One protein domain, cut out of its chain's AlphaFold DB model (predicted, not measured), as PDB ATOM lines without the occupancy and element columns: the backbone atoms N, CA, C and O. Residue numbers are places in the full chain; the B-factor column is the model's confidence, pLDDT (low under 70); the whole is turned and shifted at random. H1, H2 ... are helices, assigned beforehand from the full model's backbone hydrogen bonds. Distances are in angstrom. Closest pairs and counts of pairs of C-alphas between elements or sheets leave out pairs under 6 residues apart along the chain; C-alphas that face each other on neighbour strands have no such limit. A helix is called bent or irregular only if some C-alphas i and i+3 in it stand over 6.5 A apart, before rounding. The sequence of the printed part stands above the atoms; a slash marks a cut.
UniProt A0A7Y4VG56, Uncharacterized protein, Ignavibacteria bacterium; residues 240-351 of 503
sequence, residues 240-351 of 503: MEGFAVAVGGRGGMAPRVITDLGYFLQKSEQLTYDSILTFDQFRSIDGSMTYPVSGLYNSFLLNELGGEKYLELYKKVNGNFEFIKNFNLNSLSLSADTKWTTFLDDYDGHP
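This is residues 240 to 351 of the 503 residues of an uncharacterized protein of Ignavibacteria bacterium (UniProt A0A7Y4VG56). A long helix arm, H5a, runs through the middle and passes between H1 and H2, which form a V with its corner where H1 ends and H2 begins. After a sharp bend the second arm of the same helix, H5b, folds back and slants away from H5a at a steep tilt of 53 degrees; a long link then leads from H6 to H7, which crosses near the last part of H5a. The printed part has 112 residues with seven named helices, H1 to H7 in order, and no named strand; the class is all helix, with 79 residues in helices. It is compact, with a radius of gyration of the C-alphas of 13.5 A and spans of 40 by 28 by 26 A.

H1, residues 240 to 248, touches residues 255 to 259 of H2, residues 255 to 267, at a steep tilt of 57 degrees, opposite ways; the closest C-alphas are those of Ala 246 and Pro 255, 5.6 A. H5, residues 287 to 316, was assigned as one helix by its hydrogen bonds but is bent: C-alphas 304 and 307 are 9.3 A apart, and its arms are H5a, residues 287 to 304, and H5b, residues 307 to 316. H5 is the hub, touching three helices, and the helix packing is mostly crossed, that is, with the helices' lines at wide angles: of the 3 pairs of helices that touch and have a tilt, 0 are at a shallow tilt. Residues 291 to 299 of H5a touch H1, with the C-alphas of Gly 242 and Gly 295 closest at 4.0 A; the tilt of 72 degrees is only just about perpendicular. Residues 289 to 296 of H5a touch H2, about perpendicular at 82 degrees, with the C-alphas of Gly 262 and Val 293 closest at 4.1 A. H3, residues 273 to 276, touches residues 290 to 297 of H5a, with the C-alphas of Tyr 273 and Val 293 closest at 5.8 A. H4, residues 279 to 283, and H6, residues 321 to 325, only just touch, with 3 pairs of C-alphas within 8 A, the closest being Phe 279 and Lys 325 at 5.7 A. H5b is close to H5a but not clearly touching, at a steep tilt of 53 degrees, opposite ways; the C-alphas of Leu 302 and Tyr 310 are closest at 6.0 A. H7, residues 337 to 349, is close to H5a but not clearly touching, about perpendicular at 78 degrees, with the C-alphas of Phe 300 and Phe 343 closest at 6.8 A. Every O i to N i+4 pair is within hydrogen-bond range in H1, H4, H5b, H6 and H7, against 8 of 9 in H2 and 12 of 14 in H5a; H3 is too short for such a pair.

H1 begins at C-alpha 240 (46.415, -14.446, 0.667) and is 11.9 A long; H2 is 18.1 A long. H5a is 25.1 A long, from C-alpha 287 at (41.715, -22.637, 9.182), and H5b is 14.4 A long. H7, 18.8 A long, ends at C-alpha 349 (36.169, 0.904, 20.957).

The C-alphas of Glu 322 and Gly 349 are the two farthest apart, 41.5 A. The printed part has no cut, and the link from H6 to H7, 11 residues, is long. The mean pLDDT of the printed part is 96.5, and no printed residue is under 70.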
ATOM      1  N   MET A 240      47.424 -14.072   1.662       98.44
ATOM      2  CA  MET A 240      46.415 -14.446   0.667       98.44
ATOM      3  C   MET A 240      45.025 -14.568   1.299       98.44
ATOM      4  O   MET A 240      44.106 -13.833   0.950       98.44
ATOM      5  N   GLU A 241      44.889 -15.458   2.282       98.62
ATOM      6  CA  GLU A 241      43.626 -15.694   2.982       98.62
ATOM      7  C   GLU A 241      43.287 -14.517   3.896       98.62
ATOM      8  O   GLU A 241      42.132 -14.112   3.985       98.62
ATOM      9  N   GLY A 242      44.300 -13.926   4.540       98.81
ATOM     10  CA  GLY A 242      44.111 -12.766   5.402       98.81
ATOM     11  C   GLY A 242      43.567 -11.555   4.649       98.81
ATOM     12  O   GLY A 242      42.636 -10.927   5.139       98.81
ATOM     13  N   PHE A 243      44.056 -11.261   3.437       98.81
ATOM     14  CA  PHE A 243      43.475 -10.216   2.587       98.81
ATOM     15  C   PHE A 243      41.992 -10.481   2.314       98.81
ATOM     16  O   PHE A 243      41.149  -9.625   2.576       98.81
ATOM     17  N   ALA A 244      41.672 -11.679   1.821       98.69
ATOM     18  CA  ALA A 244      40.312 -12.036   1.446       98.69
ATOM     19  C   ALA A 244      39.350 -12.035   2.643       98.69
ATOM     20  O   ALA A 244      38.204 -11.615   2.498       98.69
ATOM     21  N   VAL A 245      39.812 -12.412   3.840       98.69
ATOM     22  CA  VAL A 245      39.034 -12.289   5.084       98.69
ATOM     23  C   VAL A 245      38.866 -10.835   5.509       98.69
ATOM     24  O   VAL A 245      37.750 -10.436   5.843       98.69
ATOM     25  N   ALA A 246      39.943 -10.047   5.488       98.69
ATOM     26  CA  ALA A 246      39.940  -8.655   5.934       98.69
ATOM     27  C   ALA A 246      38.897  -7.815   5.194       98.69
ATOM     28  O   ALA A 246      38.261  -6.953   5.794       98.69
ATOM     29  N   VAL A 247      38.718  -8.075   3.895       98.50
ATOM     30  CA  VAL A 247      37.819  -7.281   3.055       98.50
ATOM     31  C   VAL A 247      36.522  -8.004   2.696       98.50
ATOM     32  O   VAL A 247      35.486  -7.357   2.597       98.50
ATOM     33  N   GLY A 248      36.551  -9.327   2.515       98.00
ATOM     34  CA  GLY A 248      35.426 -10.128   2.014       98.00
ATOM     35  C   GLY A 248      34.863 -11.153   3.003       98.00
ATOM     36  O   GLY A 248      33.939 -11.884   2.651       98.00
ATOM     37  N   GLY A 249      35.401 -11.233   4.223       97.94
ATOM     38  CA  GLY A 249      34.926 -12.157   5.248       97.94
ATOM     39  C   GLY A 249      35.165 -13.622   4.888       97.94
ATOM     40  O   GLY A 249      36.131 -13.969   4.201       97.94
ATOM     41  N   ARG A 250      34.317 -14.520   5.400       95.81
ATOM     42  CA  ARG A 250      34.444 -15.962   5.137       95.81
ATOM     43  C   ARG A 250      33.149 -16.716   5.377       95.81
ATOM     44  O   ARG A 250      32.530 -16.594   6.425       95.81
ATOM     45  N   GLY A 251      32.807 -17.611   4.455       91.56
ATOM     46  CA  GLY A 251      31.807 -18.646   4.711       91.56
ATOM     47  C   GLY A 251      30.382 -18.121   4.921       91.56
ATOM     48  O   GLY A 251      29.622 -18.746   5.660       91.56
ATOM     49  N   GLY A 252      30.025 -17.008   4.276       93.62
ATOM     50  CA  GLY A 252      28.750 -16.317   4.495       93.62
ATOM     51  C   GLY A 252      28.737 -15.467   5.768       93.62
ATOM     52  O   GLY A 252      27.672 -15.177   6.295       93.62
ATOM     53  N   MET A 253      29.905 -15.109   6.300       97.44
ATOM     54  CA  MET A 253      30.052 -14.168   7.408       97.44
ATOM     55  C   MET A 253      30.830 -12.947   6.933       97.44
ATOM     56  O   MET A 253      31.875 -13.099   6.289       97.44
ATOM     57  N   ALA A 254      30.338 -11.764   7.291       97.56
ATOM     58  CA  ALA A 254      30.964 -10.490   6.973       97.56
ATOM     59  C   ALA A 254      32.370 -10.358   7.606       97.56
ATOM     60  O   ALA A 254      32.688 -11.064   8.572       97.56
ATOM     61  N   PRO A 255      33.229  -9.444   7.108       97.81
ATOM     62  CA  PRO A 255      34.599  -9.286   7.602       97.81
ATOM     63  C   PRO A 255      34.703  -9.088   9.116       97.81
ATOM     64  O   PRO A 255      35.515  -9.748   9.768       97.81
ATOM     65  N   ARG A 256      33.858  -8.226   9.698       96.75
ATOM     66  CA  ARG A 256      33.897  -7.929  11.135       96.75
ATOM     67  C   ARG A 256      33.557  -9.144  11.995       96.75
ATOM     68  O   ARG A 256      34.277  -9.427  12.942       96.75
ATOM     69  N   VAL A 257      32.556  -9.934  11.599       97.50
ATOM     70  CA  VAL A 257      32.178 -11.181  12.291       97.50
ATOM     71  C   VAL A 257      33.371 -12.125  12.450       97.50
ATOM     72  O   VAL A 257      33.566 -12.721  13.507       97.50
ATOM     73  N   ILE A 258      34.181 -12.259  11.400       98.19
ATOM     74  CA  ILE A 258      35.364 -13.122  11.421       98.19
ATOM     75  C   ILE A 258      36.521 -12.463  12.177       98.19
ATOM     76  O   ILE A 258      37.221 -13.132  12.933       98.19
ATOM     77  N   THR A 259      36.735 -11.163  11.999       98.31
ATOM     78  CA  THR A 259      37.855 -10.451  12.631       98.31
ATOM     79  C   THR A 259      37.652 -10.206  14.127       98.31
ATOM     80  O   THR A 259      38.642 -10.176  14.850       98.31
ATOM     81  N   ASP A 260      36.415 -10.187  14.636       97.62
ATOM     82  CA  ASP A 260      36.125 -10.178  16.079       97.62
ATOM     83  C   ASP A 260      36.610 -11.466  16.765       97.62
ATOM     84  O   ASP A 260      37.203 -11.417  17.844       97.62
ATOM     85  N   LEU A 261      36.467 -12.624  16.104       97.81
ATOM     86  CA  LEU A 261      37.092 -13.865  16.572       97.81
ATOM     87  C   LEU A 261      38.625 -13.757  16.542       97.81
ATOM     88  O   LEU A 261      39.295 -14.213  17.467       97.81
ATOM     89  N   GLY A 262      39.188 -13.123  15.510       98.38
ATOM     90  CA  GLY A 262      40.626 -12.860  15.417       98.38
ATOM     91  C   GLY A 262      41.120 -11.976  16.559       98.38
ATOM     92  O   GLY A 262      42.170 -12.246  17.141       98.38
ATOM     93  N   TYR A 263      40.330 -10.968  16.929       98.44
ATOM     94  CA  TYR A 263      40.619 -10.045  18.018       98.44
ATOM     95  C   TYR A 263      40.625 -10.775  19.358       98.44
ATOM     96  O   TYR A 263      41.580 -10.653  20.125       98.44
ATOM     97  N   PHE A 264      39.610 -11.608  19.605       98.12
ATOM     98  CA  PHE A 264      39.561 -12.466  20.783       98.12
ATOM     99  C   PHE A 264      40.779 -13.394  20.875       98.12
ATOM    100  O   PHE A 264      41.427 -13.440  21.922       98.12
ATOM    101  N   LEU A 265      41.117 -14.111  19.800       98.38
ATOM    102  CA  LEU A 265      42.260 -15.031  19.773       98.38
ATOM    103  C   LEU A 265      43.582 -14.306  20.056       98.38
ATOM    104  O   LEU A 265      44.380 -14.787  20.863       98.38
ATOM    105  N   GLN A 266      43.764 -13.125  19.460       98.19
ATOM    106  CA  GLN A 266      44.946 -12.290  19.648       98.19
ATOM    107  C   GLN A 266      45.050 -11.752  21.082       98.19
ATOM    108  O   GLN A 266      46.105 -11.868  21.699       98.19
ATOM    109  N   LYS A 267      43.982 -11.150  21.625       97.81
ATOM    110  CA  LYS A 267      43.990 -10.549  22.974       97.81
ATOM    111  C   LYS A 267      44.028 -11.591  24.092       97.81
ATOM    112  O   LYS A 267      44.510 -11.289  25.176       97.81
ATOM    113  N   SER A 268      43.516 -12.797  23.846       97.19
ATOM    114  CA  SER A 268      43.589 -13.916  24.795       97.19
ATOM    115  C   SER A 268      44.879 -14.736  24.684       97.19
ATOM    116  O   SER A 268      45.023 -15.707  25.426       97.19
ATOM    117  N   GLU A 269      45.783 -14.376  23.764       97.06
ATOM    118  CA  GLU A 269      47.040 -15.083  23.467       97.06
ATOM    119  C   GLU A 269      46.854 -16.568  23.088       97.06
ATOM    120  O   GLU A 269      47.797 -17.354  23.122       97.06
ATOM    121  N   GLN A 270      45.641 -16.973  22.691       97.62
ATOM    122  CA  GLN A 270      45.385 -18.329  22.196       97.62
ATOM    123  C   GLN A 270      46.008 -18.553  20.816       97.62
ATOM    124  O   GLN A 270      46.423 -19.668  20.499       97.62
ATOM    125  N   LEU A 271      46.043 -17.503  19.995       98.31
ATOM    126  CA  LEU A 271      46.735 -17.489  18.716       98.31
ATOM    127  C   LEU A 271      47.086 -16.050  18.341       98.31
ATOM    128  O   LEU A 271      46.197 -15.202  18.254       98.31
ATOM    129  N   THR A 272      48.362 -15.780  18.088       98.00
ATOM    130  CA  THR A 272      48.855 -14.449  17.722       98.00
ATOM    131  C   THR A 272      49.263 -14.405  16.251       98.00
ATOM    132  O   THR A 272      49.567 -15.431  15.641       98.00
ATOM    133  N   TYR A 273      49.241 -13.221  15.632       97.56
ATOM    134  CA  TYR A 273      49.555 -13.106  14.201       97.56
ATOM    135  C   TYR A 273      50.973 -13.591  13.864       97.56
ATOM    136  O   TYR A 273      51.172 -14.249  12.844       97.56
ATOM    137  N   ASP A 274      51.947 -13.303  14.728       95.94
ATOM    138  CA  ASP A 274      53.361 -13.634  14.560       95.94
ATOM    139  C   ASP A 274      53.630 -15.142  14.643       95.94
ATOM    140  O   ASP A 274      54.574 -15.635  14.021       95.94
ATOM    141  N   SER A 275      52.753 -15.904  15.305       97.19
ATOM    142  CA  SER A 275      52.857 -17.361  15.378       97.19
ATOM    143  C   SER A 275      52.373 -18.082  14.115       97.19
ATOM    144  O   SER A 275      52.519 -19.301  14.040       97.19
ATOM    145  N   ILE A 276      51.790 -17.375  13.135       97.81
ATOM    146  CA  ILE A 276      51.209 -17.951  11.903       97.81
ATOM    147  C   ILE A 276      51.694 -17.280  10.610       97.81
ATOM    148  O   ILE A 276      51.049 -17.398   9.568       97.81
ATOM    149  N   LEU A 277      52.827 -16.574  10.652       96.81
ATOM    150  CA  LEU A 277      53.340 -15.832   9.497       96.81
ATOM    151  C   LEU A 277      53.960 -16.726   8.414       96.81
ATOM    152  O   LEU A 277      53.944 -16.339   7.250       96.81
ATOM    153  N   THR A 278      54.515 -17.898   8.743       97.00
ATOM    154  CA  THR A 278      55.105 -18.791   7.723       97.00
ATOM    155  C   THR A 278      54.086 -19.747   7.105       97.00
ATOM    156  O   THR A 278      53.014 -19.996   7.658       97.00
ATOM    157  N   PHE A 279      54.442 -20.331   5.954       97.31
ATOM    158  CA  PHE A 279      53.619 -21.332   5.274       97.31
ATOM    159  C   PHE A 279      53.281 -22.517   6.195       97.31
ATOM    160  O   PHE A 279      52.107 -22.854   6.349       97.31
ATOM    161  N   ASP A 280      54.294 -23.109   6.835       97.44
ATOM    162  CA  ASP A 280      54.117 -24.289   7.688       97.44
ATOM    163  C   ASP A 280      53.332 -23.959   8.961       97.44
ATOM    164  O   ASP A 280      52.394 -24.680   9.301       97.44
ATOM    165  N   GLN A 281      53.646 -22.843   9.630       97.44
ATOM    166  CA  GLN A 281      52.902 -22.417  10.820       97.44
ATOM    167  C   GLN A 281      51.417 -22.208  10.505       97.44
ATOM    168  O   GLN A 281      50.562 -22.755  11.199       97.44
ATOM    169  N   PHE A 282      51.101 -21.491   9.421       98.25
ATOM    170  CA  PHE A 282      49.718 -21.236   9.025       98.25
ATOM    171  C   PHE A 282      48.960 -22.528   8.687       98.25
ATOM    172  O   PHE A 282      47.797 -22.679   9.046       98.25
ATOM    173  N   ARG A 283      49.607 -23.475   7.995       97.19
ATOM    174  CA  ARG A 283      48.994 -24.752   7.582       97.19
ATOM    175  C   ARG A 283      48.899 -25.778   8.712       97.19
ATOM    176  O   ARG A 283      48.109 -26.709   8.598       97.19
ATOM    177  N   SER A 284      49.686 -25.621   9.777       97.56
ATOM    178  CA  SER A 284      49.681 -26.521  10.938       97.56
ATOM    179  C   SER A 284      48.490 -26.330  11.881       97.56
ATOM    180  O   SER A 284      48.249 -27.179  12.737       97.56
ATOM    181  N   ILE A 285      47.739 -25.237  11.724       97.69
ATOM    182  CA  ILE A 285      46.616 -24.857  12.585       97.69
ATOM    183  C   ILE A 285      45.334 -24.852  11.752       97.69
ATOM    184  O   ILE A 285      45.349 -24.553  10.556       97.69
ATOM    185  N   ASP A 286      44.213 -25.198  12.387       97.38
ATOM    186  CA  ASP A 286      42.919 -25.216  11.720       97.38
ATOM    187  C   ASP A 286      42.569 -23.840  11.133       97.38
ATOM    188  O   ASP A 286      42.720 -22.792  11.772       97.38
ATOM    189  N   GLY A 287      42.059 -23.854   9.901       96.44
ATOM    190  CA  GLY A 287      41.715 -22.637   9.182       96.44
ATOM    191  C   GLY A 287      40.700 -21.772   9.932       96.44
ATOM    192  O   GLY A 287      40.699 -20.561   9.742       96.44
ATOM    193  N   SER A 288      39.827 -22.350  10.766       96.38
ATOM    194  CA  SER A 288      38.860 -21.602  11.586       96.38
ATOM    195  C   SER A 288      39.512 -20.678  12.617       96.38
ATOM    196  O   SER A 288      38.848 -19.748  13.058       96.38
ATOM    197  N   MET A 289      40.793 -20.878  12.947       97.94
ATOM    198  CA  MET A 289      41.559 -20.005  13.843       97.94
ATOM    199  C   MET A 289      42.530 -19.096  13.086       97.94
ATOM    200  O   MET A 289      42.619 -17.906  13.389       97.94
ATOM    201  N   THR A 290      43.236 -19.617  12.075       98.56
ATOM    202  CA  THR A 290      44.259 -18.831  11.366       98.56
ATOM    203  C   THR A 290      43.672 -17.713  10.512       98.56
ATOM    204  O   THR A 290      44.237 -16.625  10.474       98.56
ATOM    205  N   TYR A 291      42.520 -17.945   9.877       98.50
ATOM    206  CA  TYR A 291      41.854 -16.969   9.008       98.50
ATOM    207  C   TYR A 291      41.355 -15.736   9.779       98.50
ATOM    208  O   TYR A 291      41.592 -14.628   9.309       98.50
ATOM    209  N   PRO A 292      40.690 -15.871  10.948       98.69
ATOM    210  CA  PRO A 292      40.368 -14.726  11.797       98.69
ATOM    211  C   PRO A 292      41.569 -13.850  12.156       98.69
ATOM    212  O   PRO A 292      41.523 -12.635  11.963       98.69
ATOM    213  N   VAL A 293      42.651 -14.460  12.653       98.75
ATOM    214  CA  VAL A 293      43.844 -13.727  13.106       98.75
ATOM    215  C   VAL A 293      44.555 -13.067  11.924       98.75
ATOM    216  O   VAL A 293      44.902 -11.886  11.994       98.75
ATOM    217  N   SER A 294      44.725 -13.784  10.808       98.75
ATOM    218  CA  SER A 294      45.326 -13.204   9.607       98.75
ATOM    219  C   SER A 294      44.447 -12.116   8.995       98.75
ATOM    220  O   SER A 294      44.967 -11.086   8.580       98.75
ATOM    221  N   GLY A 295      43.125 -12.290   8.986       98.75
ATOM    222  CA  GLY A 295      42.168 -11.284   8.538       98.75
ATOM    223  C   GLY A 295      42.264  -9.990   9.337       98.75
ATOM    224  O   GLY A 295      42.368  -8.910   8.756       98.75
ATOM    225  N   LEU A 296      42.306 -10.091  10.667       98.75
ATOM    226  CA  LEU A 296      42.426  -8.924  11.538       98.75
ATOM    227  C   LEU A 296      43.741  -8.177  11.280       98.75
ATOM    228  O   LEU A 296      43.744  -6.958  11.114       98.75
ATOM    229  N   TYR A 297      44.854  -8.906  11.190       98.75
ATOM    230  CA  TYR A 297      46.153  -8.279  10.967       98.75
ATOM    231  C   TYR A 297      46.286  -7.680   9.559       98.75
ATOM    232  O   TYR A 297      46.848  -6.600   9.400       98.75
ATOM    233  N   ASN A 298      45.737  -8.319   8.518       98.75
ATOM    234  CA  ASN A 298      45.741  -7.740   7.171       98.75
ATOM    235  C   ASN A 298      44.811  -6.520   7.064       98.75
ATOM    236  O   ASN A 298      45.134  -5.594   6.323       98.75
ATOM    237  N   SER A 299      43.727  -6.458   7.846       98.50
ATOM    238  CA  SER A 299      42.913  -5.241   7.995       98.50
ATOM    239  C   SER A 299      43.732  -4.087   8.590       98.50
ATOM    240  O   SER A 299      43.754  -2.989   8.029       98.50
ATOM    241  N   PHE A 300      44.510  -4.356   9.647       98.56
ATOM    242  CA  PHE A 300      45.474  -3.394  10.195       98.56
ATOM    243  C   PHE A 300      46.496  -2.938   9.151       98.56
ATOM    244  O   PHE A 300      46.695  -1.738   8.975       98.56
ATOM    245  N   LEU A 301      47.125  -3.868   8.425       98.19
ATOM    246  CA  LEU A 301      48.118  -3.520   7.408       98.19
ATOM    247  C   LEU A 301      47.520  -2.669   6.282       98.19
ATOM    248  O   LEU A 301      48.171  -1.731   5.831       98.19
ATOM    249  N   LEU A 302      46.296  -2.963   5.836       97.81
ATOM    250  CA  LEU A 302      45.592  -2.151   4.842       97.81
ATOM    251  C   LEU A 302      45.324  -0.732   5.359       97.81
ATOM    252  O   LEU A 302      45.561   0.230   4.629       97.81
ATOM    253  N   ASN A 303      44.868  -0.598   6.608       96.62
ATOM    254  CA  ASN A 303      44.591   0.695   7.234       96.62
ATOM    255  C   ASN A 303      45.866   1.532   7.434       96.62
ATOM    256  O   ASN A 303      45.895   2.713   7.097       96.62
ATOM    257  N   GLU A 304      46.934   0.905   7.924       97.25
ATOM    258  CA  GLU A 304      48.193   1.566   8.268       97.25
ATOM    259  C   GLU A 304      49.040   1.918   7.037       97.25
ATOM    260  O   GLU A 304      49.660   2.981   6.975       97.25
ATOM    261  N   LEU A 305      49.112   1.020   6.052       96.75
ATOM    262  CA  LEU A 305      49.979   1.197   4.884       96.75
ATOM    263  C   LEU A 305      49.264   1.902   3.725       96.75
ATOM    264  O   LEU A 305      49.925   2.544   2.902       96.75
ATOM    265  N   GLY A 306      47.940   1.771   3.646       97.00
ATOM    266  CA  GLY A 306      47.167   2.061   2.444       97.00
ATOM    267  C   GLY A 306      47.374   1.009   1.346       97.00
ATOM    268  O   GLY A 306      48.309   0.202   1.379       97.00
ATOM    269  N   GLY A 307      46.501   1.028   0.336       96.81
ATOM    270  CA  GLY A 307      46.469   0.005  -0.715       96.81
ATOM    271  C   GLY A 307      47.772  -0.160  -1.494       96.81
ATOM    272  O   GLY A 307      48.213  -1.282  -1.716       96.81
ATOM    273  N   GLU A 308      48.428   0.937  -1.881       97.25
ATOM    274  CA  GLU A 308      49.645   0.885  -2.706       97.25
ATOM    275  C   GLU A 308      50.793   0.150  -1.999       97.25
ATOM    276  O   GLU A 308      51.326  -0.831  -2.523       97.25
ATOM    277  N   LYS A 309      51.126   0.558  -0.771       97.44
ATOM    278  CA  LYS A 309      52.182  -0.085   0.024       97.44
ATOM    279  C   LYS A 309      51.802  -1.502   0.453       97.44
ATOM    280  O   LYS A 309      52.672  -2.369   0.533       97.44
ATOM    281  N   TYR A 310      50.517  -1.765   0.693       98.19
ATOM    282  CA  TYR A 310      50.040  -3.122   0.940       98.19
ATOM    283  C   TYR A 310      50.281  -4.033  -0.274       98.19
ATOM    284  O   TYR A 310      50.758  -5.154  -0.121       98.19
ATOM    285  N   LEU A 311      50.028  -3.550  -1.494       98.38
ATOM    286  CA  LEU A 311      50.288  -4.304  -2.725       98.38
ATOM    287  C   LEU A 311      51.784  -4.571  -2.948       98.38
ATOM    288  O   LEU A 311      52.148  -5.641  -3.442       98.38
ATOM    289  N   GLU A 312      52.665  -3.641  -2.570       97.38
ATOM    290  CA  GLU A 312      54.115  -3.878  -2.561       97.38
ATOM    291  C   GLU A 312      54.507  -4.985  -1.577       97.38
ATOM    292  O   GLU A 312      55.313  -5.855  -1.916       97.38
ATOM    293  N   LEU A 313      53.929  -4.975  -0.373       97.19
ATOM    294  CA  LEU A 313      54.126  -6.030   0.620       97.19
ATOM    295  C   LEU A 313      53.619  -7.380   0.097       97.19
ATOM    296  O   LEU A 313      54.363  -8.358   0.129       97.19
ATOM    297  N   TYR A 314      52.407  -7.418  -0.457       98.00
ATOM    298  CA  TYR A 314      51.791  -8.620  -1.021       98.00
ATOM    299  C   TYR A 314      52.647  -9.234  -2.141       98.00
ATOM    300  O   TYR A 314      52.853 -10.445  -2.181       98.00
ATOM    301  N   LYS A 315      53.230  -8.401  -3.017       96.94
ATOM    302  CA  LYS A 315      54.167  -8.846  -4.066       96.94
ATOM    303  C   LYS A 315      55.435  -9.492  -3.510       96.94
ATOM    304  O   LYS A 315      55.934 -10.435  -4.115       96.94
ATOM    305  N   LYS A 316      55.966  -9.014  -2.379       97.00
ATOM    306  CA  LYS A 316      57.180  -9.589  -1.766       97.00
ATOM    307  C   LYS A 316      56.962 -11.011  -1.262       97.00
ATOM    308  O   LYS A 316      57.908 -11.785  -1.234       97.00
ATOM    309  N   VAL A 317      55.733 -11.347  -0.882       97.25
ATOM    310  CA  VAL A 317      55.342 -12.658  -0.346       97.25
ATOM    311  C   VAL A 317      54.617 -13.520  -1.384       97.25
ATOM    312  O   VAL A 317      53.881 -14.437  -1.023       97.25
ATOM    313  N   ASN A 318      54.806 -13.226  -2.673       97.62
ATOM    314  CA  ASN A 318      54.199 -13.918  -3.804       97.62
ATOM    315  C   ASN A 318      55.289 -14.493  -4.733       97.62
ATOM    316  O   ASN A 318      56.295 -13.845  -5.008       97.62
ATOM    317  N   GLY A 319      55.110 -15.729  -5.203       97.00
ATOM    318  CA  GLY A 319      56.114 -16.447  -5.986       97.00
ATOM    319  C   GLY A 319      55.692 -17.864  -6.386       97.00
ATOM    320  O   GLY A 319      54.508 -18.185  -6.489       97.00
ATOM    321  N   ASN A 320      56.676 -18.720  -6.668       95.94
ATOM    322  CA  ASN A 320      56.435 -20.149  -6.885       95.94
ATOM    323  C   ASN A 320      56.345 -20.900  -5.542       95.94
ATOM    324  O   ASN A 320      56.624 -20.339  -4.483       95.94
ATOM    325  N   PHE A 321      55.957 -22.176  -5.582       95.00
ATOM    326  CA  PHE A 321      55.736 -22.965  -4.369       95.00
ATOM    327  C   PHE A 321      56.980 -23.046  -3.469       95.00
ATOM    328  O   PHE A 321      56.888 -22.785  -2.271       95.00
ATOM    329  N   GLU A 322      58.151 -23.332  -4.045       96.06
ATOM    330  CA  GLU A 322      59.406 -23.444  -3.288       96.06
ATOM    331  C   GLU A 322      59.825 -22.127  -2.632       96.06
ATOM    332  O   GLU A 322      60.305 -22.125  -1.498       96.06
ATOM    333  N   PHE A 323      59.609 -20.997  -3.306       96.12
ATOM    334  CA  PHE A 323      59.841 -19.676  -2.730       96.12
ATOM    335  C   PHE A 323      58.952 -19.436  -1.508       96.12
ATOM    336  O   PHE A 323      59.452 -19.017  -0.468       96.12
ATOM    337  N   ILE A 324      57.653 -19.734  -1.612       96.81
ATOM    338  CA  ILE A 324      56.699 -19.527  -0.514       96.81
ATOM    339  C   ILE A 324      56.989 -20.451   0.665       96.81
ATOM    340  O   ILE A 324      56.954 -20.012   1.815       96.81
ATOM    341  N   LYS A 325      57.314 -21.715   0.392       96.50
ATOM    342  CA  LYS A 325      57.636 -22.703   1.425       96.50
ATOM    343  C   LYS A 325      58.874 -22.312   2.235       96.50
ATOM    344  O   LYS A 325      58.899 -22.511   3.442       96.50
ATOM    345  N   ASN A 326      59.874 -21.722   1.580       96.12
ATOM    346  CA  ASN A 326      61.143 -21.331   2.198       96.12
ATOM    347  C   ASN A 326      61.241 -19.817   2.470       96.12
ATOM    348  O   ASN A 326      62.343 -19.279   2.603       96.12
ATOM    349  N   PHE A 327      60.109 -19.110   2.507       96.00
ATOM    350  CA  PHE A 327      60.094 -17.656   2.611       96.00
ATOM    351  C   PHE A 327      60.703 -17.170   3.940       96.00
ATOM    352  O   PHE A 327      60.291 -17.586   5.023       96.00
ATOM    353  N   ASN A 328      61.672 -16.250   3.871       91.94
ATOM    354  CA  ASN A 328      62.354 -15.711   5.050       91.94
ATOM    355  C   ASN A 328      61.656 -14.449   5.578       91.94
ATOM    356  O   ASN A 328      61.772 -13.373   4.986       91.94
ATOM    357  N   LEU A 329      61.007 -14.558   6.741       90.06
ATOM    358  CA  LEU A 329      60.292 -13.449   7.381       90.06
ATOM    359  C   LEU A 329      61.178 -12.255   7.746       90.06
ATOM    360  O   LEU A 329      60.693 -11.131   7.713       90.06
ATOM    361  N   ASN A 330      62.476 -12.455   8.003       88.62
ATOM    362  CA  ASN A 330      63.396 -11.352   8.323       88.62
ATOM    363  C   ASN A 330      63.575 -10.367   7.154       88.62
ATOM    364  O   ASN A 330      64.139  -9.290   7.328       88.62
ATOM    365  N   SER A 331      63.121 -10.735   5.951       85.94
ATOM    366  CA  SER A 331      63.091  -9.841   4.792       85.94
ATOM    367  C   SER A 331      61.886  -8.889   4.777       85.94
ATOM    368  O   SER A 331      61.866  -7.941   3.987       85.94
ATOM    369  N   LEU A 332      60.884  -9.115   5.636       90.38
ATOM    370  CA  LEU A 332      59.698  -8.274   5.741       90.38
ATOM    371  C   LEU A 332      59.906  -7.184   6.789       90.38
ATOM    372  O   LEU A 332      60.193  -7.449   7.951       90.38
ATOM    373  N   SER A 333      59.680  -5.940   6.376       86.81
ATOM    374  CA  SER A 333      59.510  -4.821   7.297       86.81
ATOM    375  C   SER A 333      58.021  -4.675   7.589       86.81
ATOM    376  O   SER A 333      57.317  -3.987   6.850       86.81
ATOM    377  N   LEU A 334      57.537  -5.355   8.627       89.94
ATOM    378  CA  LEU A 334      56.171  -5.169   9.124       89.94
ATOM    379  C   LEU A 334      56.080  -3.901   9.987       89.94
ATOM    380  O   LEU A 334      57.093  -3.377  10.457       89.94
ATOM    381  N   SER A 335      54.865  -3.382  10.158       87.69
ATOM    382  CA  SER A 335      54.602  -2.230  11.026       87.69
ATOM    383  C   SER A 335      54.993  -2.527  12.477       87.69
ATOM    384  O   SER A 335      54.901  -3.663  12.925       87.69
ATOM    385  N   ALA A 336      55.421  -1.496  13.210       85.50
ATOM    386  CA  ALA A 336      55.857  -1.641  14.597       85.50
ATOM    387  C   ALA A 336      54.724  -2.112  15.526       85.50
ATOM    388  O   ALA A 336      53.596  -1.624  15.418       85.50
ATOM    389  N   ASP A 337      55.063  -2.955  16.504       90.25
ATOM    390  CA  ASP A 337      54.121  -3.545  17.468       90.25
ATOM    391  C   ASP A 337      53.266  -2.497  18.191       90.25
ATOM    392  O   ASP A 337      52.082  -2.710  18.425       90.25
ATOM    393  N   THR A 338      53.816  -1.311  18.473       94.69
ATOM    394  CA  THR A 338      53.068  -0.220  19.120       94.69
ATOM    395  C   THR A 338      51.878   0.260  18.288       94.69
ATOM    396  O   THR A 338      50.842   0.624  18.845       94.69
ATOM    397  N   LYS A 339      52.003   0.265  16.953       97.00
ATOM    398  CA  LYS A 339      50.900   0.627  16.051       97.00
ATOM    399  C   LYS A 339      49.843  -0.466  16.017       97.00
ATOM    400  O   LYS A 339      48.659  -0.156  16.020       97.00
ATOM    401  N   TRP A 340      50.272  -1.726  16.055       97.19
ATOM    402  CA  TRP A 340      49.366  -2.862  16.165       97.19
ATOM    403  C   TRP A 340      48.573  -2.836  17.478       97.19
ATOM    404  O   TRP A 340      47.354  -2.965  17.458       97.19
ATOM    405  N   THR A 341      49.229  -2.578  18.614       96.50
ATOM    406  CA  THR A 341      48.537  -2.411  19.902       96.50
ATOM    407  C   THR A 341      47.527  -1.266  19.850       96.50
ATOM    408  O   THR A 341      46.386  -1.454  20.254       96.50
ATOM    409  N   THR A 342      47.914  -0.119  19.282       97.06
ATOM    410  CA  THR A 342      47.011   1.035  19.126       97.06
ATOM    411  C   THR A 342      45.796   0.686  18.261       97.06
ATOM    412  O   THR A 342      44.675   1.026  18.622       97.06
ATOM    413  N   PHE A 343      46.003  -0.032  17.152       97.75
ATOM    414  CA  PHE A 343      44.917  -0.511  16.297       97.75
ATOM    415  C   PHE A 343      43.963  -1.439  17.053       97.75
ATOM    416  O   PHE A 343      42.754  -1.300  16.929       97.75
ATOM    417  N   LEU A 344      44.489  -2.376  17.846       97.50
ATOM    418  CA  LEU A 344      43.656  -3.287  18.627       97.50
ATOM    419  C   LEU A 344      42.799  -2.551  19.666       97.50
ATOM    420  O   LEU A 344      41.667  -2.957  19.909       97.50
ATOM    421  N   ASP A 345      43.333  -1.499  20.283       96.00
ATOM    422  CA  ASP A 345      42.599  -0.717  21.279       96.00
ATOM    423  C   ASP A 345      41.499   0.141  20.625       96.00
ATOM    424  O   ASP A 345      40.391   0.225  21.153       96.00
ATOM    425  N   ASP A 346      41.759   0.708  19.442       96.25
ATOM    426  CA  ASP A 346      40.744   1.392  18.623       96.25
ATOM    427  C   ASP A 346      39.654   0.423  18.129       96.25
ATOM    428  O   ASP A 346      38.457   0.706  18.210       96.25
ATOM    429  N   TYR A 347      40.060  -0.774  17.692       95.88
ATOM    430  CA  TYR A 347      39.162  -1.816  17.200       95.88
ATOM    431  C   TYR A 347      38.101  -2.211  18.243       95.88
ATOM    432  O   TYR A 347      36.927  -2.362  17.890       95.88
ATOM    433  N   ASP A 348      38.496  -2.342  19.515       93.69
ATOM    434  CA  ASP A 348      37.614  -2.657  20.653       93.69
ATOM    435  C   ASP A 348      36.607  -1.537  20.954       93.69
ATOM    436  O   ASP A 348      35.473  -1.803  21.347       93.69
ATOM    437  N   GLY A 349      36.998  -0.279  20.719       92.38
ATOM    438  CA  GLY A 349      36.169   0.904  20.957       92.38
ATOM    439  C   GLY A 349      34.997   1.070  19.985       92.38
ATOM    440  O   GLY A 349      34.097   1.876  20.236       92.38
ATOM    441  N   HIS A 350      34.976   0.300  18.894       91.81
ATOM    442  CA  HIS A 350      33.987   0.412  17.821       91.81
ATOM    443  C   HIS A 350      33.304  -0.927  17.487       91.81
ATOM    444  O   HIS A 350      33.362  -1.374  16.336       91.81
ATOM    445  N   PRO A 351      32.637  -1.585  18.453       94.12
ATOM    446  CA  PRO A 351      31.980  -2.861  18.209       94.12
ATOM    447  C   PRO A 351      30.739  -2.693  17.324       94.12
ATOM    448  O   PRO A 351      30.027  -1.688  17.392       94.12
TER     449      PRO A 351